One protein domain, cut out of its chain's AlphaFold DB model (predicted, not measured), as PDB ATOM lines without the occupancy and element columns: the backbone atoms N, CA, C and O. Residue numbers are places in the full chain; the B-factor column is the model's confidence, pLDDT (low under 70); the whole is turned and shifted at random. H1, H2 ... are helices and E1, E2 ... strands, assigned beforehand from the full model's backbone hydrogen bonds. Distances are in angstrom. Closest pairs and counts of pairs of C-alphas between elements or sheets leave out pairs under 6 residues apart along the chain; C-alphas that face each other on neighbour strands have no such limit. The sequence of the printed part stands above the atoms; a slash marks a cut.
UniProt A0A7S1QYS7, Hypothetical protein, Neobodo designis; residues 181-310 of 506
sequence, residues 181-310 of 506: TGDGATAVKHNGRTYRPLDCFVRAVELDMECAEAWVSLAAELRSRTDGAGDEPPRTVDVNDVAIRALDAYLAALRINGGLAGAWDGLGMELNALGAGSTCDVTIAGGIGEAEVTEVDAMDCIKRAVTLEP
ATOM      1  N   THR A 181    -108.879  29.531  65.272       82.56
ATOM      2  CA  THR A 181    -109.727  29.166  64.127       82.56
ATOM      3  C   THR A 181    -110.835  30.182  63.849       82.56
ATOM      4  O   THR A 181    -111.473  30.113  62.804       82.56
ATOM      5  N   GLY A 182    -111.098  31.112  64.776       78.44
ATOM      6  CA  GLY A 182    -112.251  32.017  64.721       78.44
ATOM      7  C   GLY A 182    -113.604  31.322  64.942       78.44
ATOM      8  O   GLY A 182    -114.634  31.995  65.005       78.44
ATOM      9  N   ASP A 183    -113.595  29.998  65.116       72.25
ATOM     10  CA  ASP A 183    -114.765  29.141  65.226       72.25
ATOM     11  C   ASP A 183    -114.862  28.572  66.648       72.25
ATOM     12  O   ASP A 183    -114.253  27.561  66.999       72.25
ATOM     13  N   GLY A 184    -115.676  29.207  67.494       79.75
ATOM     14  CA  GLY A 184    -116.032  28.671  68.808       79.75
ATOM     15  C   GLY A 184    -116.022  29.696  69.936       79.75
ATOM     16  O   GLY A 184    -115.962  30.905  69.729       79.75
ATOM     17  N   ALA A 185    -116.140  29.198  71.165       84.56
ATOM     18  CA  ALA A 185    -116.137  30.041  72.351       84.56
ATOM     19  C   ALA A 185    -114.696  30.378  72.762       84.56
ATOM     20  O   ALA A 185    -113.861  29.488  72.869       84.56
ATOM     21  N   THR A 186    -114.424  31.648  73.059       87.25
ATOM     22  CA  THR A 186    -113.141  32.111  73.628       87.25
ATOM     23  C   THR A 186    -113.180  32.240  75.154       87.25
ATOM     24  O   THR A 186    -112.160  32.469  75.801       87.25
ATOM     25  N   ALA A 187    -114.370  32.089  75.740       92.25
ATOM     26  CA  ALA A 187    -114.609  32.010  77.171       92.25
ATOM     27  C   ALA A 187    -115.891  31.214  77.440       92.25
ATOM     28  O   ALA A 187    -116.812  31.205  76.618       92.25
ATOM     29  N   VAL A 188    -115.990  30.593  78.614       94.12
ATOM     30  CA  VAL A 188    -117.187  29.854  79.038       94.12
ATOM     31  C   VAL A 188    -117.654  30.254  80.420       94.12
ATOM     32  O   VAL A 188    -116.862  30.623  81.277       94.12
ATOM     33  N   LYS A 189    -118.962  30.143  80.653       93.62
ATOM     34  CA  LYS A 189    -119.542  30.326  81.980       93.62
ATOM     35  C   LYS A 189    -119.736  28.971  82.656       93.62
ATOM     36  O   LYS A 189    -120.510  28.155  82.164       93.62
ATOM     37  N   HIS A 190    -119.088  28.764  83.797       91.69
ATOM     38  CA  HIS A 190    -119.222  27.570  84.630       91.69
ATOM     39  C   HIS A 190    -119.399  27.996  86.095       91.69
ATOM     40  O   HIS A 190    -118.733  28.923  86.554       91.69
ATOM     41  N   ASN A 191    -120.368  27.412  86.808       89.69
ATOM     42  CA  ASN A 191    -120.690  27.749  88.207       89.69
ATOM     43  C   ASN A 191    -120.812  29.262  88.500       89.69
ATOM     44  O   ASN A 191    -120.402  29.767  89.542       89.69
ATOM     45  N   GLY A 192    -121.388  30.013  87.555       88.62
ATOM     46  CA  GLY A 192    -121.630  31.452  87.697       88.62
ATOM     47  C   GLY A 192    -120.430  32.356  87.394       88.62
ATOM     48  O   GLY A 192    -120.631  33.567  87.298       88.62
ATOM     49  N   ARG A 193    -119.235  31.798  87.171       93.38
ATOM     50  CA  ARG A 193    -118.018  32.527  86.784       93.38
ATOM     51  C   ARG A 193    -117.703  32.330  85.303       93.38
ATOM     52  O   ARG A 193    -118.076  31.316  84.720       93.38
ATOM     53  N   THR A 194    -117.046  33.316  84.703       94.62
ATOM     54  CA  THR A 194    -116.537  33.228  83.330       94.62
ATOM     55  C   THR A 194    -115.078  32.808  83.379       94.62
ATOM     56  O   THR A 194    -114.313  33.407  84.125       94.62
ATOM     57  N   TYR A 195    -114.720  31.813  82.578       94.38
ATOM     58  CA  TYR A 195    -113.380  31.266  82.454       94.38
ATOM     59  C   TYR A 195    -112.860  31.485  81.036       94.38
ATOM     60  O   TYR A 195    -113.528  31.137  80.057       94.38
ATOM     61  N   ARG A 196    -111.678  32.083  80.946       93.94
ATOM     62  CA  ARG A 196    -110.830  32.220  79.756       93.94
ATOM     63  C   ARG A 196    -109.695  31.182  79.825       93.94
ATOM     64  O   ARG A 196    -109.527  30.574  80.883       93.94
ATOM     65  N   PRO A 197    -108.889  30.993  78.758       93.81
ATOM     66  CA  PRO A 197    -107.780  30.036  78.775       93.81
ATOM     67  C   PRO A 197    -106.883  30.127  80.014       93.81
ATOM     68  O   PRO A 197    -106.686  29.124  80.694       93.81
ATOM     69  N   LEU A 198    -106.436  31.339  80.364       93.12
ATOM     70  CA  LEU A 198    -105.599  31.560  81.544       93.12
ATOM     71  C   LEU A 198    -106.268  31.079  82.839       93.12
ATOM     72  O   LEU A 198    -105.637  30.375  83.619       93.12
ATOM     73  N   ASP A 199    -107.547  31.412  83.046       94.62
ATOM     74  CA  ASP A 199    -108.286  31.008  84.249       94.62
ATOM     75  C   ASP A 199    -108.370  29.478  84.353       94.62
ATOM     76  O   ASP A 199    -108.288  28.914  85.443       94.62
ATOM     77  N   CYS A 200    -108.526  28.794  83.215       96.94
ATOM     78  CA  CYS A 200    -108.550  27.338  83.153       96.94
ATOM     79  C   CYS A 200    -107.194  26.720  83.522       96.94
ATOM     80  O   CYS A 200    -107.166  25.763  84.290       96.94
ATOM     81  N   PHE A 201    -106.080  27.264  83.022       97.50
ATOM     82  CA  PHE A 201    -104.747  26.750  83.360       97.50
ATOM     83  C   PHE A 201    -104.373  27.013  84.816       97.50
ATOM     84  O   PHE A 201    -103.847  26.116  85.466       97.50
ATOM     85  N   VAL A 202    -104.723  28.185  85.361       96.62
ATOM     86  CA  VAL A 202    -104.570  28.471  86.798       96.62
ATOM     87  C   VAL A 202    -105.329  27.436  87.620       96.62
ATOM     88  O   VAL A 202    -104.738  26.809  88.492       96.62
ATOM     89  N   ARG A 203    -106.606  27.179  87.301       96.88
ATOM     90  CA  ARG A 203    -107.388  26.143  87.990       96.88
ATOM     91  C   ARG A 203    -106.762  24.758  87.884       96.88
ATOM     92  O   ARG A 203    -106.726  24.049  88.882       96.88
ATOM     93  N   ALA A 204    -106.284  24.371  86.704       97.81
ATOM     94  CA  ALA A 204    -105.636  23.079  86.511       97.81
ATOM     95  C   ALA A 204    -104.405  22.929  87.422       97.81
ATOM     96  O   ALA A 204    -104.279  21.916  88.101       97.81
ATOM     97  N   VAL A 205    -103.561  23.961  87.502       97.56
ATOM     98  CA  VAL A 205    -102.368  23.978  88.363       97.56
ATOM     99  C   VAL A 205    -102.718  24.031  89.858       97.56
ATOM    100  O   VAL A 205    -102.077  23.358  90.660       97.56
ATOM    101  N   GLU A 206    -103.728  24.811  90.257       97.06
ATOM    102  CA  GLU A 206    -104.193  24.869  91.653       97.06
ATOM    103  C   GLU A 206    -104.682  23.503  92.153       97.06
ATOM    104  O   GLU A 206    -104.491  23.164  93.321       97.06
ATOM    105  N   LEU A 207    -105.327  22.735  91.271       96.44
ATOM    106  CA  LEU A 207    -105.870  21.411  91.571       96.44
ATOM    107  C   LEU A 207    -104.802  20.313  91.525       96.44
ATOM    108  O   LEU A 207    -104.859  19.385  92.332       96.44
ATOM    109  N   ASP A 208    -103.841  20.419  90.606       95.75
ATOM    110  CA  ASP A 208    -102.736  19.477  90.456       95.75
ATOM    111  C   ASP A 208    -101.420  20.205  90.143       95.75
ATOM    112  O   ASP A 208    -101.087  20.506  88.993       95.75
ATOM    113  N   MET A 209    -100.638  20.461  91.195       93.94
ATOM    114  CA  MET A 209     -99.338  21.125  91.081       93.94
ATOM    115  C   MET A 209     -98.264  20.253  90.418       93.94
ATOM    116  O   MET A 209     -97.225  20.794  90.039       93.94
ATOM    117  N   GLU A 210     -98.505  18.947  90.264       94.00
ATOM    118  CA  GLU A 210     -97.614  17.993  89.591       94.00
ATOM    119  C   GLU A 210     -97.991  17.816  88.103       94.00
ATOM    120  O   GLU A 210     -97.363  17.044  87.376       94.00
ATOM    121  N   CYS A 211     -98.982  18.560  87.598       93.25
ATOM    122  CA  CYS A 211     -99.339  18.556  86.182       93.25
ATOM    123  C   CYS A 211     -98.404  19.471  85.374       93.25
ATOM    124  O   CYS A 211     -98.663  20.661  85.176       93.25
ATOM    125  N   ALA A 212     -97.305  18.910  84.866       94.94
ATOM    126  CA  ALA A 212     -96.315  19.667  84.097       94.94
ATOM    127  C   ALA A 212     -96.900  20.331  82.829       94.94
ATOM    128  O   ALA A 212     -96.562  21.472  82.517       94.94
ATOM    129  N   GLU A 213     -97.830  19.673  82.130       95.19
ATOM    130  CA  GLU A 213     -98.504  20.229  80.942       95.19
ATOM    131  C   GLU A 213     -99.347  21.474  81.259       95.19
ATOM    132  O   GLU A 213     -99.402  22.415  80.457       95.19
ATOM    133  N   ALA A 214     -99.983  21.512  82.435       97.12
ATOM    134  CA  ALA A 214    -100.741  22.675  82.883       97.12
ATOM    135  C   ALA A 214     -99.821  23.870  83.147       97.12
ATOM    136  O   ALA A 214    -100.142  24.984  82.732       97.12
ATOM    137  N   TRP A 215     -98.649  23.632  83.742       97.88
ATOM    138  CA  TRP A 215     -97.622  24.658  83.923       97.88
ATOM    139  C   TRP A 215     -97.087  25.203  82.592       97.88
ATOM    140  O   TRP A 215     -97.003  26.419  82.431       97.88
ATOM    141  N   VAL A 216     -96.791  24.341  81.610       97.06
ATOM    142  CA  VAL A 216     -96.357  24.777  80.265       97.06
ATOM    143  C   VAL A 216     -97.430  25.621  79.582       97.06
ATOM    144  O   VAL A 216     -97.129  26.677  79.025       97.06
ATOM    145  N   SER A 217     -98.689  25.184  79.652       96.69
ATOM    146  CA  SER A 217     -99.815  25.894  79.034       96.69
ATOM    147  C   SER A 217    -100.068  27.250  79.702       96.69
ATOM    148  O   SER A 217    -100.308  28.247  79.020       96.69
ATOM    149  N   LEU A 218     -99.948  27.307  81.034       96.62
ATOM    150  CA  LEU A 218    -100.000  28.544  81.810       96.62
ATOM    151  C   LEU A 218     -98.894  29.517  81.383       96.62
ATOM    152  O   LEU A 218     -99.167  30.689  81.124       96.62
ATOM    153  N   ALA A 219     -97.658  29.026  81.279       95.88
ATOM    154  CA  ALA A 219     -96.502  29.824  80.892       95.88
ATOM    155  C   ALA A 219     -96.650  30.410  79.478       95.88
ATOM    156  O   ALA A 219     -96.450  31.609  79.282       95.88
ATOM    157  N   ALA A 220     -97.069  29.585  78.512       93.81
ATOM    158  CA  ALA A 220     -97.276  30.006  77.128       93.81
ATOM    159  C   ALA A 220     -98.357  31.096  77.008       93.81
ATOM    160  O   ALA A 220     -98.158  32.100  76.318       93.81
ATOM    161  N   GLU A 221     -99.473  30.941  77.726       92.69
ATOM    162  CA  GLU A 221    -100.543  31.943  77.766       92.69
ATOM    163  C   GLU A 221    -100.065  33.256  78.408       92.69
ATOM    164  O   GLU A 221    -100.363  34.326  77.877       92.69
ATOM    165  N   LEU A 222     -99.287  33.206  79.498       91.94
ATOM    166  CA  LEU A 222     -98.708  34.402  80.127       91.94
ATOM    167  C   LEU A 222     -97.732  35.133  79.196       91.94
ATOM    168  O   LEU A 222     -97.812  36.355  79.078       91.94
ATOM    169  N   ARG A 223     -96.851  34.400  78.502       89.38
ATOM    170  CA  ARG A 223     -95.891  34.967  77.541       89.38
ATOM    171  C   ARG A 223     -96.578  35.668  76.374       89.38
ATOM    172  O   ARG A 223     -96.139  36.740  75.956       89.38
ATOM    173  N   SER A 224     -97.645  35.064  75.843       85.31
ATOM    174  CA  SER A 224     -98.368  35.579  74.671       85.31
ATOM    175  C   SER A 224     -99.008  36.956  74.890       85.31
ATOM    176  O   SER A 224     -99.360  37.641  73.930       85.31
ATOM    177  N   ARG A 225     -99.156  37.380  76.148       80.81
ATOM    178  CA  ARG A 225     -99.711  38.685  76.516       80.81
ATOM    179  C   ARG A 225     -98.664  39.766  76.346       80.81
ATOM    180  O   ARG A 225     -97.494  39.530  76.619       80.81
ATOM    181  N   THR A 226     -99.064  40.958  75.924       62.25
ATOM    182  CA  THR A 226     -98.142  42.096  75.804       62.25
ATOM    183  C   THR A 226     -98.069  42.897  77.097       62.25
ATOM    184  O   THR A 226     -99.080  43.095  77.770       62.25
ATOM    185  N   ASP A 227     -96.885  43.414  77.422       50.53
ATOM    186  CA  ASP A 227     -96.720  44.361  78.520       50.53
ATOM    187  C   ASP A 227     -97.360  45.713  78.156       50.53
ATOM    188  O   ASP A 227     -96.836  46.481  77.352       50.53
ATOM    189  N   GLY A 228     -98.503  46.032  78.768       48.84
ATOM    190  CA  GLY A 228     -98.896  47.423  79.016       48.84
ATOM    191  C   GLY A 228     -99.476  48.250  77.861       48.84
ATOM    192  O   GLY A 228     -99.508  49.473  77.984       48.84
ATOM    193  N   ALA A 229    -100.002  47.650  76.790       36.91
ATOM    194  CA  ALA A 229    -100.787  48.375  75.782       36.91
ATOM    195  C   ALA A 229    -102.303  48.093  75.899       36.91
ATOM    196  O   ALA A 229    -102.918  47.570  74.976       36.91
ATOM    197  N   GLY A 230    -102.926  48.447  77.034       53.84
ATOM    198  CA  GLY A 230    -104.389  48.403  77.214       53.84
ATOM    199  C   GLY A 230    -104.861  47.881  78.577       53.84
ATOM    200  O   GLY A 230    -104.068  47.741  79.502       53.84
ATOM    201  N   ASP A 231    -106.161  47.572  78.676       48.59
ATOM    202  CA  ASP A 231    -106.846  46.937  79.827       48.59
ATOM    203  C   ASP A 231    -106.495  45.433  79.997       48.59
ATOM    204  O   ASP A 231    -107.249  44.666  80.606       48.59
ATOM    205  N   GLU A 232    -105.379  44.962  79.429       51.44
ATOM    206  CA  GLU A 232    -104.995  43.550  79.521       51.44
ATOM    207  C   GLU A 232    -104.337  43.217  80.875       51.44
ATOM    208  O   GLU A 232    -103.554  44.016  81.396       51.44
ATOM    209  N   PRO A 233    -104.649  42.050  81.479       51.22
ATOM    210  CA  PRO A 233    -104.086  41.656  82.767       51.22
ATOM    211  C   PRO A 233    -102.560  41.499  82.692       51.22
ATOM    212  O   PRO A 233    -102.047  41.116  81.639       51.22
ATOM    213  N   PRO A 234    -101.840  41.722  83.805       62.56
ATOM    214  CA  PRO A 234    -100.379  41.648  83.843       62.56
ATOM    215  C   PRO A 234     -99.844  40.274  83.397       62.56
ATOM    216  O   PRO A 234    -100.534  39.262  83.533       62.56
ATOM    217  N   ARG A 235     -98.576  40.211  82.949       79.69
ATOM    218  CA  ARG A 235     -97.802  38.969  82.678       79.69
ATOM    219  C   ARG A 235     -97.512  38.120  83.932       79.69
ATOM    220  O   ARG A 235     -96.580  37.318  83.974       79.69
ATOM    221  N   THR A 236     -98.303  38.320  84.975       86.88
ATOM    222  CA  THR A 236     -98.233  37.649  86.266       86.88
ATOM    223  C   THR A 236     -99.622  37.186  86.649       86.88
ATOM    224  O   THR A 236    -100.593  37.921  86.457       86.88
ATOM    225  N   VAL A 237     -99.715  36.020  87.267       91.50
ATOM    226  CA  VAL A 237    -100.972  35.508  87.810       91.50
ATOM    227  C   VAL A 237    -100.738  34.890  89.173       91.50
ATOM    228  O   VAL A 237     -99.687  34.302  89.412       91.50
ATOM    229  N   ASP A 238    -101.711  35.029  90.064       92.94
ATOM    230  CA  ASP A 238    -101.635  34.401  91.374       92.94
ATOM    231  C   ASP A 238    -102.078  32.938  91.260       92.94
ATOM    232  O   ASP A 238    -103.186  32.647  90.809       92.94
ATOM    233  N   VAL A 239    -101.204  32.024  91.672       92.56
ATOM    234  CA  VAL A 239    -101.494  30.598  91.847       92.56
ATOM    235  C   VAL A 239    -101.274  30.287  93.320       92.56
ATOM    236  O   VAL A 239    -100.154  30.419  93.811       92.56
ATOM    237  N   ASN A 240    -102.329  29.894  94.042       91.75
ATOM    238  CA  ASN A 240    -102.260  29.635  95.488       91.75
ATOM    239  C   ASN A 240    -101.612  30.794  96.284       91.75
ATOM    240  O   ASN A 240    -100.718  30.572  97.100       91.75
ATOM    241  N   ASP A 241    -102.045  32.033  96.015       90.44
ATOM    242  CA  ASP A 241    -101.538  33.281  96.620       90.44
ATOM    243  C   ASP A 241    -100.055  33.607  96.324       90.44
ATOM    244  O   ASP A 241     -99.457  34.473  96.972       90.44
ATOM    245  N   VAL A 242     -99.448  32.942  95.336       92.81
ATOM    246  CA  VAL A 242     -98.090  33.225  94.856       92.81
ATOM    247  C   VAL A 242     -98.157  33.808  93.451       92.81
ATOM    248  O   VAL A 242     -98.722  33.191  92.552       92.81
ATOM    249  N   ALA A 243     -97.538  34.970  93.247       93.25
ATOM    250  CA  ALA A 243     -97.433  35.586  91.930       93.25
ATOM    251  C   ALA A 243     -96.442  34.808  91.045       93.25
ATOM    252  O   ALA A 243     -95.247  34.757  91.339       93.25
ATOM    253  N   ILE A 244     -96.948  34.242  89.953       94.12
ATOM    254  CA  ILE A 244     -96.228  33.423  88.975       94.12
ATOM    255  C   ILE A 244     -96.078  34.190  87.661       94.12
ATOM    256  O   ILE A 244     -97.060  34.711  87.125       94.12
ATOM    257  N   ARG A 245     -94.858  34.232  87.114       93.31
ATOM    258  CA  ARG A 245     -94.548  34.674  85.741       93.31
ATOM    259  C   ARG A 245     -94.423  33.472  84.803       93.31
ATOM    260  O   ARG A 245     -94.305  32.335  85.254       93.31
ATOM    261  N   ALA A 246     -94.353  33.727  83.495       93.25
ATOM    262  CA  ALA A 246     -94.087  32.684  82.499       93.25
ATOM    263  C   ALA A 246     -92.794  31.900  82.803       93.25
ATOM    264  O   ALA A 246     -92.814  30.671  82.809       93.25
ATOM    265  N   LEU A 247     -91.708  32.606  83.148       92.69
ATOM    266  CA  LEU A 247     -90.437  32.004  83.568       92.69
ATOM    267  C   LEU A 247     -90.618  31.012  84.733       92.69
ATOM    268  O   LEU A 247     -90.166  29.873  84.652       92.69
ATOM    269  N   ASP A 248     -91.322  31.426  85.792       94.06
ATOM    270  CA  ASP A 248     -91.547  30.605  86.988       94.06
ATOM    271  C   ASP A 248     -92.351  29.338  86.650       94.06
ATOM    272  O   ASP A 248     -92.053  28.248  87.141       94.06
ATOM    273  N   ALA A 249     -93.351  29.474  85.774       96.25
ATOM    274  CA  ALA A 249     -94.185  28.368  85.323       96.25
ATOM    275  C   ALA A 249     -93.414  27.362  84.444       96.25
ATOM    276  O   ALA A 249     -93.556  26.155  84.647       96.25
ATOM    277  N   TYR A 250     -92.544  27.814  83.531       96.50
ATOM    278  CA  TYR A 250     -91.675  26.906  82.767       96.50
ATOM    279  C   TYR A 250     -90.698  26.145  83.671       96.50
ATOM    280  O   TYR A 250     -90.541  24.933  83.521       96.50
ATOM    281  N   LEU A 251     -90.094  26.821  84.656       94.94
ATOM    282  CA  LEU A 251     -89.217  26.175  85.636       94.94
ATOM    283  C   LEU A 251     -89.971  25.142  86.486       94.94
ATOM    284  O   LEU A 251     -89.449  24.053  86.736       94.94
ATOM    285  N   ALA A 252     -91.208  25.439  86.895       95.00
ATOM    286  CA  ALA A 252     -92.057  24.485  87.606       95.00
ATOM    287  C   ALA A 252     -92.360  23.242  86.752       95.00
ATOM    288  O   ALA A 252     -92.220  22.124  87.250       95.00
ATOM    289  N   ALA A 253     -92.694  23.422  85.468       95.69
ATOM    290  CA  ALA A 253     -92.915  22.316  84.536       95.69
ATOM    291  C   ALA A 253     -91.670  21.429  84.376       95.69
ATOM    292  O   ALA A 253     -91.766  20.208  84.494       95.69
ATOM    293  N   LEU A 254     -90.499  22.035  84.152       94.19
ATOM    294  CA  LEU A 254     -89.232  21.319  83.952       94.19
ATOM    295  C   LEU A 254     -88.754  20.591  85.209       94.19
ATOM    296  O   LEU A 254     -88.152  19.519  85.112       94.19
ATOM    297  N   ARG A 255     -89.063  21.132  86.391       92.94
ATOM    298  CA  ARG A 255     -88.792  20.456  87.660       92.94
ATOM    299  C   ARG A 255     -89.552  19.141  87.775       92.94
ATOM    300  O   ARG A 255     -88.995  18.180  88.295       92.94
ATOM    301  N   ILE A 256     -90.793  19.106  87.297       91.62
ATOM    302  CA  ILE A 256     -91.645  17.911  87.313       91.62
ATOM    303  C   ILE A 256     -91.233  16.950  86.192       91.62
ATOM    304  O   ILE A 256     -91.062  15.755  86.423       91.62
ATOM    305  N   ASN A 257     -91.062  17.467  84.974       90.81
ATOM    306  CA  ASN A 257     -90.699  16.688  83.798       90.81
ATOM    307  C   ASN A 257     -89.697  17.452  82.917       90.81
ATOM    308  O   ASN A 257     -90.070  18.239  82.047       90.81
ATOM    309  N   GLY A 258     -88.408  17.152  83.094       90.44
ATOM    310  CA  GLY A 258     -87.327  17.740  82.295       90.44
ATOM    311  C   GLY A 258     -87.278  17.275  80.833       90.44
ATOM    312  O   GLY A 258     -86.424  17.744  80.080       90.44
ATOM    313  N   GLY A 259     -88.160  16.355  80.427       91.56
ATOM    314  CA  GLY A 259     -88.301  15.875  79.050       91.56
ATOM    315  C   GLY A 259     -89.262  16.696  78.185       91.56
ATOM    316  O   GLY A 259     -89.472  16.333  77.035       91.56
ATOM    317  N   LEU A 260     -89.854  17.775  78.709       93.38
ATOM    318  CA  LEU A 260     -90.802  18.610  77.964       93.38
ATOM    319  C   LEU A 260     -90.077  19.597  77.042       93.38
ATOM    320  O   LEU A 260     -89.642  20.660  77.486       93.38
ATOM    321  N   ALA A 261     -89.985  19.274  75.750       95.62
ATOM    322  CA  ALA A 261     -89.327  20.130  74.761       95.62
ATOM    323  C   ALA A 261     -89.954  21.533  74.691       95.62
ATOM    324  O   ALA A 261     -89.237  22.526  74.772       95.62
ATOM    325  N   GLY A 262     -91.288  21.630  74.670       95.69
ATOM    326  CA  GLY A 262     -91.985  22.922  74.636       95.69
ATOM    327  C   GLY A 262     -91.753  23.799  75.875       95.69
ATOM    328  O   GLY A 262     -91.827  25.025  75.789       95.69
ATOM    329  N   ALA A 263     -91.427  23.199  77.028       96.62
ATOM    330  CA  ALA A 263     -91.051  23.954  78.222       96.62
ATOM    331  C   ALA A 263     -89.645  24.554  78.091       96.62
ATOM    332  O   ALA A 263     -89.431  25.708  78.457       96.62
ATOM    333  N   TRP A 264     -88.704  23.784  77.535       97.56
ATOM    334  CA  TRP A 264     -87.351  24.242  77.227       97.56
ATOM    335  C   TRP A 264     -87.339  25.346  76.172       97.56
ATOM    336  O   TRP A 264     -86.722  26.385  76.387       97.56
ATOM    337  N   ASP A 265     -88.057  25.155  75.065       97.62
ATOM    338  CA  ASP A 265     -88.194  26.177  74.028       97.62
ATOM    339  C   ASP A 265     -88.771  27.465  74.617       97.62
ATOM    340  O   ASP A 265     -88.201  28.548  74.472       97.62
ATOM    341  N   GLY A 266     -89.857  27.338  75.384       95.88
ATOM    342  CA  GLY A 266     -90.512  28.503  75.941       95.88
ATOM    343  C   GLY A 266     -89.702  29.252  76.991       95.88
ATOM    344  O   GLY A 266     -89.715  30.485  76.982       95.88
ATOM    345  N   LEU A 267     -88.945  28.536  77.825       96.00
ATOM    346  CA  LEU A 267     -87.958  29.120  78.728       96.00
ATOM    347  C   LEU A 267     -86.871  29.875  77.951       96.00
ATOM    348  O   LEU A 267     -86.537  31.008  78.293       96.00
ATOM    349  N   GLY A 268     -86.353  29.278  76.877       95.50
ATOM    350  CA  GLY A 268     -85.326  29.905  76.055       95.50
ATOM    351  C   GLY A 268     -85.812  31.173  75.351       95.50
ATOM    352  O   GLY A 268     -85.091  32.170  75.318       95.50
ATOM    353  N   MET A 269     -87.057  31.191  74.867       93.94
ATOM    354  CA  MET A 269     -87.676  32.403  74.322       93.94
ATOM    355  C   MET A 269     -87.784  33.525  75.367       93.94
ATOM    356  O   MET A 269     -87.494  34.678  75.043       93.94
ATOM    357  N   GLU A 270     -88.172  33.205  76.607       92.56
ATOM    358  CA  GLU A 270     -88.240  34.181  77.707       92.56
ATOM    359  C   GLU A 270     -86.854  34.754  78.032       92.56
ATOM    360  O   GLU A 270     -86.690  35.970  78.118       92.56
ATOM    361  N   LEU A 271     -85.834  33.897  78.148       92.12
ATOM    362  CA  LEU A 271     -84.454  34.330  78.382       92.12
ATOM    363  C   LEU A 271     -83.933  35.211  77.239       92.12
ATOM    364  O   LEU A 271     -83.309  36.240  77.491       92.12
ATOM    365  N   ASN A 272     -84.233  34.857  75.986       90.25
ATOM    366  CA  ASN A 272     -83.844  35.660  74.829       90.25
ATOM    367  C   ASN A 272     -84.510  37.049  74.853       90.25
ATOM    368  O   ASN A 272     -83.870  38.049  74.534       90.25
ATOM    369  N   ALA A 273     -85.775  37.128  75.286       88.12
ATOM    370  CA  ALA A 273     -86.505  38.388  75.426       88.12
ATOM    371  C   ALA A 273     -85.962  39.289  76.554       88.12
ATOM    372  O   ALA A 273     -86.068  40.512  76.459       88.12
ATOM    373  N   LEU A 274     -85.354  38.714  77.600       87.62
ATOM    374  CA  LEU A 274     -84.680  39.465  78.670       87.62
ATOM    375  C   LEU A 274     -83.354  40.102  78.215       87.62
ATOM    376  O   LEU A 274     -82.901  41.077  78.818       87.62
ATOM    377  N   GLY A 275     -82.764  39.595  77.129       84.94
ATOM    378  CA  GLY A 275     -81.581  40.153  76.480       84.94
ATOM    379  C   GLY A 275     -80.362  39.233  76.518       84.94
ATOM    380  O   GLY A 275     -80.319  38.227  77.229       84.94
ATOM    381  N   ALA A 276     -79.347  39.595  75.730       80.00
ATOM    382  CA  ALA A 276     -78.134  38.800  75.557       80.00
ATOM    383  C   ALA A 276     -77.404  38.547  76.890       80.00
ATOM    384  O   ALA A 276     -77.126  39.481  77.644       80.00
ATOM    385  N   GLY A 277     -77.054  37.283  77.143       80.12
ATOM    386  CA  GLY A 277     -76.363  36.850  78.361       80.12
ATOM    387  C   GLY A 277     -77.275  36.579  79.561       80.12
ATOM    388  O   GLY A 277     -76.761  36.357  80.655       80.12
ATOM    389  N   SER A 278     -78.599  36.597  79.383       90.44
ATOM    390  CA  SER A 278     -79.541  36.148  80.413       90.44
ATOM    391  C   SER A 278     -79.399  34.644  80.653       90.44
ATOM    392  O   SER A 278     -79.509  33.857  79.712       90.44
ATOM    393  N   THR A 279     -79.195  34.257  81.910       93.44
ATOM    394  CA  THR A 279     -79.128  32.860  82.359       93.44
ATOM    395  C   THR A 279     -80.135  32.601  83.475       93.44
ATOM    396  O   THR A 279     -80.602  33.528  84.148       93.44
ATOM    397  N   CYS A 280     -80.488  31.334  83.681       92.00
ATOM    398  CA  CYS A 280     -81.213  30.901  84.869       92.00
ATOM    399  C   CYS A 280     -80.790  29.499  85.307       92.00
ATOM    400  O   CYS A 280     -80.354  28.690  84.490       92.00
ATOM    401  N   ASP A 281     -80.995  29.201  86.587       92.75
ATOM    402  CA  ASP A 281     -80.796  27.862  87.130       92.75
ATOM    403  C   ASP A 281     -82.038  27.002  86.882       92.75
ATOM    404  O   ASP A 281     -83.121  27.275  87.412       92.75
ATOM    405  N   VAL A 282     -81.879  25.922  86.122       88.44
ATOM    406  CA  VAL A 282     -82.911  24.899  85.961       88.44
ATOM    407  C   VAL A 282     -82.603  23.738  86.883       88.44
ATOM    408  O   VAL A 282     -81.510  23.177  86.869       88.44
ATOM    409  N   THR A 283     -83.596  23.364  87.686       87.81
ATOM    410  CA  THR A 283     -83.546  22.174  88.533       87.81
ATOM    411  C   THR A 283     -84.448  21.113  87.929       87.81
ATOM    412  O   THR A 283     -85.664  21.289  87.924       87.81
ATOM    413  N   ILE A 284     -83.874  20.009  87.459       82.31
ATOM    414  CA  ILE A 284     -84.645  18.850  86.993       82.31
ATOM    415  C   ILE A 284     -84.681  17.833  88.129       82.31
ATOM    416  O   ILE A 284     -83.635  17.496  88.693       82.31
ATOM    417  N   ALA A 285     -85.864  17.326  88.480       73.75
ATOM    418  CA  ALA A 285     -85.948  16.213  89.417       73.75
ATOM    419  C   ALA A 285     -85.279  14.972  88.801       73.75
ATOM    420  O   ALA A 285     -85.842  14.301  87.937       73.75
ATOM    421  N   GLY A 286     -84.055  14.663  89.234       57.31
ATOM    422  CA  GLY A 286     -83.414  13.389  88.937       57.31
ATOM    423  C   GLY A 286     -84.148  12.252  89.649       57.31
ATOM    424  O   GLY A 286     -84.620  12.404  90.780       57.31
ATOM    425  N   GLY A 287     -84.255  11.089  89.001       53.25
ATOM    426  CA  GLY A 287     -84.764   9.887  89.660       53.25
ATOM    427  C   GLY A 287     -83.944   9.569  90.916       53.25
ATOM    428  O   GLY A 287     -82.721   9.544  90.850       53.25
ATOM    429  N   ILE A 288     -84.632   9.350  92.048       46.19
ATOM    430  CA  ILE A 288     -84.092   8.977  93.374       46.19
ATOM    431  C   ILE A 288     -82.665   9.483  93.665       46.19
ATOM    432  O   ILE A 288     -81.725   8.696  93.749       46.19
ATOM    433  N   GLY A 289     -82.529  10.783  93.945       49.56
ATOM    434  CA  GLY A 289     -81.546  11.221  94.944       49.56
ATOM    435  C   GLY A 289     -80.809  12.531  94.709       49.56
ATOM    436  O   GLY A 289     -80.398  13.126  95.699       49.56
ATOM    437  N   GLU A 290     -80.671  13.024  93.480       53.53
ATOM    438  CA  GLU A 290     -79.977  14.295  93.228       53.53
ATOM    439  C   GLU A 290     -80.705  15.070  92.127       53.53
ATOM    440  O   GLU A 290     -80.913  14.566  91.025       53.53
ATOM    441  N   ALA A 291     -81.156  16.280  92.460       62.97
ATOM    442  CA  ALA A 291     -81.676  17.209  91.471       62.97
ATOM    443  C   ALA A 291     -80.481  17.866  90.779       62.97
ATOM    444  O   ALA A 291     -79.631  18.462  91.445       62.97
ATOM    445  N   GLU A 292     -80.396  17.722  89.461       71.75
ATOM    446  CA  GLU A 292     -79.346  18.365  88.684       71.75
ATOM    447  C   GLU A 292     -79.736  19.835  88.512       71.75
ATOM    448  O   GLU A 292     -80.761  20.148  87.901       71.75
ATOM    449  N   VAL A 293     -78.952  20.724  89.128       79.56
ATOM    450  CA  VAL A 293     -79.057  22.169  88.916       79.56
ATOM    451  C   VAL A 293     -78.071  22.536  87.821       79.56
ATOM    452  O   VAL A 293     -76.868  22.326  87.974       79.56
ATOM    453  N   THR A 294     -78.589  23.068  86.723       86.69
ATOM    454  CA  THR A 294     -77.792  23.522  85.581       86.69
ATOM    455  C   THR A 294     -78.106  24.979  85.309       86.69
ATOM    456  O   THR A 294     -79.270  25.343  85.152       86.69
ATOM    457  N   GLU A 295     -77.069  25.814  85.278       93.31
ATOM    458  CA  GLU A 295     -77.190  27.157  84.719       93.31
ATOM    459  C   GLU A 295     -77.293  27.012  83.199       93.31
ATOM    460  O   GLU A 295     -76.453  26.356  82.579       93.31
ATOM    461  N   VAL A 296     -78.339  27.590  82.619       94.19
ATOM    462  CA  VAL A 296     -78.623  27.533  81.183       94.19
ATOM    463  C   VAL A 296     -78.887  28.932  80.647       94.19
ATOM    464  O   VAL A 296     -79.455  29.779  81.344       94.19
ATOM    465  N   ASP A 297     -78.503  29.166  79.395       94.69
ATOM    466  CA  ASP A 297     -78.920  30.341  78.634       94.69
ATOM    467  C   ASP A 297     -80.066  30.017  77.652       94.69
ATOM    468  O   ASP A 297     -80.581  28.895  77.585       94.69
ATOM    469  N   ALA A 298     -80.498  31.024  76.887       94.00
ATOM    470  CA  ALA A 298     -81.554  30.867  75.890       94.00
ATOM    471  C   ALA A 298     -81.233  29.799  74.829       94.00
ATOM    472  O   ALA A 298     -82.105  29.018  74.443       94.00
ATOM    473  N   MET A 299     -79.987  29.758  74.356       94.69
ATOM    474  CA  MET A 299     -79.552  28.858  73.293       94.69
ATOM    475  C   MET A 299     -79.439  27.421  73.807       94.69
ATOM    476  O   MET A 299     -79.861  26.503  73.104       94.69
ATOM    477  N   ASP A 300     -78.948  27.220  75.033       94.81
ATOM    478  CA  ASP A 300     -78.919  25.917  75.704       94.81
ATOM    479  C   ASP A 300     -80.328  25.335  75.843       94.81
ATOM    480  O   ASP A 300     -80.565  24.170  75.497       94.81
ATOM    481  N   CYS A 301     -81.280  26.164  76.283       96.00
ATOM    482  CA  CYS A 301     -82.679  25.778  76.432       96.00
ATOM    483  C   CYS A 301     -83.288  25.339  75.091       96.00
ATOM    484  O   CYS A 301     -83.779  24.217  74.966       96.00
ATOM    485  N   ILE A 302     -83.209  26.175  74.053       97.00
ATOM    486  CA  ILE A 302     -83.846  25.858  72.765       97.00
ATOM    487  C   ILE A 302     -83.126  24.687  72.072       97.00
ATOM    488  O   ILE A 302     -83.768  23.810  71.494       97.00
ATOM    489  N   LYS A 303     -81.795  24.577  72.203       97.19
ATOM    490  CA  LYS A 303     -81.044  23.399  71.734       97.19
ATOM    491  C   LYS A 303     -81.535  22.119  72.412       97.19
ATOM    492  O   LYS A 303     -81.618  21.073  71.757       97.19
ATOM    493  N   ARG A 304     -81.861  22.168  73.708       95.62
ATOM    494  CA  ARG A 304     -82.434  21.022  74.423       95.62
ATOM    495  C   ARG A 304     -83.800  20.641  73.855       95.62
ATOM    496  O   ARG A 304     -84.018  19.450  73.644       95.62
ATOM    497  N   ALA A 305     -84.654  21.615  73.536       97.25
ATOM    498  CA  ALA A 305     -85.941  21.377  72.878       97.25
ATOM    499  C   ALA A 305     -85.778  20.672  71.520       97.25
ATOM    500  O   ALA A 305     -86.339  19.597  71.324       97.25
ATOM    501  N   VAL A 306     -84.905  21.190  70.645       97.62
ATOM    502  CA  VAL A 306     -84.575  20.568  69.345       97.62
ATOM    503  C   VAL A 306     -84.024  19.147  69.507       97.62
ATOM    504  O   VAL A 306     -84.296  18.264  68.700       97.62
ATOM    505  N   THR A 307     -83.231  18.897  70.552       96.00
ATOM    506  CA  THR A 307     -82.661  17.564  70.806       96.00
ATOM    507  C   THR A 307     -83.730  16.556  71.243       96.00
ATOM    508  O   THR A 307     -83.625  15.377  70.912       96.00
ATOM    509  N   LEU A 308     -84.735  17.005  72.000       93.62
ATOM    510  CA  LEU A 308     -85.839  16.172  72.480       93.62
ATOM    511  C   LEU A 308     -86.858  15.883  71.368       93.62
ATOM    512  O   LEU A 308     -87.287  14.742  71.218       93.62
ATOM    513  N   GLU A 309     -87.206  16.898  70.578       95.12
ATOM    514  CA  GLU A 309     -88.230  16.839  69.530       95.12
ATOM    515  C   GLU A 309     -87.706  17.496  68.235       95.12
ATOM    516  O   GLU A 309     -88.049  18.634  67.918       95.12
ATOM    517  N   PRO A 310     -86.858  16.797  67.457       95.19
ATOM    518  CA  PRO A 310     -86.195  17.377  66.284       95.19
ATOM    519  C   PRO A 310     -87.114  17.619  65.081       95.19
ATOM    520  O   PRO A 310     -86.688  18.270  64.131       95.19
TER     521      PRO A 310
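This is residues 181 to 310 of the 506 residues of the protein "Hypothetical protein" of Neobodo designis (UniProt A0A7S1QYS7). The three helices H2, H3 and H4 make an up-and-down bundle at the core, with H1 side by side with H2 at one end and H5 side by side with H4 at the other. The strand hairpin E5-E6 packs on H3 through E5, the hairpin E3-E4 packs on H1 through E3, and the small hairpin E1-E2 sticks out beyond H1 with residues 189 to 194. The printed part has 130 residues, with five named helices and six named strands in the order E1 E2 H1 H2 E3 E4 H3 H4 E5 E6 H5; its three sheets, E1 - E2, E3 - E4 and E5 - E6, are each antiparallel, and the class is mixed, helices and strands. The whole is compact, with a radius of gyration of the C-alphas of 15.7 A and spans of 45 by 35 by 31 A.

Start at E5, residues 279 to 284, and E6, residues 292 to 297, an antiparallel hairpin in which N 282 and O 294 are 2.8 A apart and N 294 and O 282 are 2.9 A apart, both within hydrogen-bond range. From E5 go on to H3, residues 246 to 256: 9 pairs of their C-alphas are within 8 A, the closest being those of Arg 255 and Ile 284 at 4.5 A. H3 touches H4, residues 261 to 274, in a helical hairpin, with the C-alphas of Tyr 250 and Ala 263 closest at 5.5 A; they run opposite ways at a shallow tilt of 32 degrees, only just short of steep. H4 also touches H5, residues 298 to 308, closest at the C-alphas of Gly 268 and Ala 298, 3.9 A, opposite ways at a shallow tilt of 14 degrees. On from H3, H2, residues 212 to 224, touches it at the C-alphas of Ala 219 and Ala 246, 4.1 A, opposite ways at a shallow tilt of 14 degrees. H2 touches H4 too, closest at the C-alphas of Val 216 and Ala 263, 5.7 A, and runs the same way at 33 degrees, a shallow tilt only just short of steep. H2 and H4 are both the hub, touching three helices each. H1, residues 197 to 207, forms a helical hairpin with H2; the C-alphas of Phe 201 and Leu 218 come closest, 5.3 A. In the hairpin of E3, residues 236 to 239, and E4, residues 242 to 245, N 244 and O 237 are 2.8 A apart, within hydrogen-bond range; the closest C-alphas of E3 and H1 are those of Val 239 and Val 202, 6.3 A. E1, residues 188 to 190, and E2, residues 193 to 195, form a hairpin with N 195 and O 188 within hydrogen-bond range at 2.8 A; E1 is apart from H1. In H1, H2, H3, H4 and H5 every O i to N i+4 pair is within hydrogen-bond range.

Find C-alpha 188 at (-117.187, 29.854, 79.038), where E1 begins; E1 spans 6.4 A and E2 6.5 A. H1 then runs 15.5 A and H2 18.6 A. E3 covers 9.6 A and E4 9.9 A, and H3 follows with 15.7 A. Find C-alpha 261 at (-89.327, 20.130, 74.761); from there H4 runs 20.3 A. E5 measures 15.8 A, E6 15.6 A and H5 15.7 A, ending at C-alpha 308, (-85.839, 16.172, 72.480).

The two C-alphas farthest apart are those of Asp 183 and Gly 289, 48.0 A. The printed part has no cut. The link from H2 to E3 is long, with 11 residues, and that from E5 to E6 is short, with 7. Look there for low confidence: residues 226 to 234 and 286 to 291 have pLDDT under 70, while the mean of the printed part is 87.5.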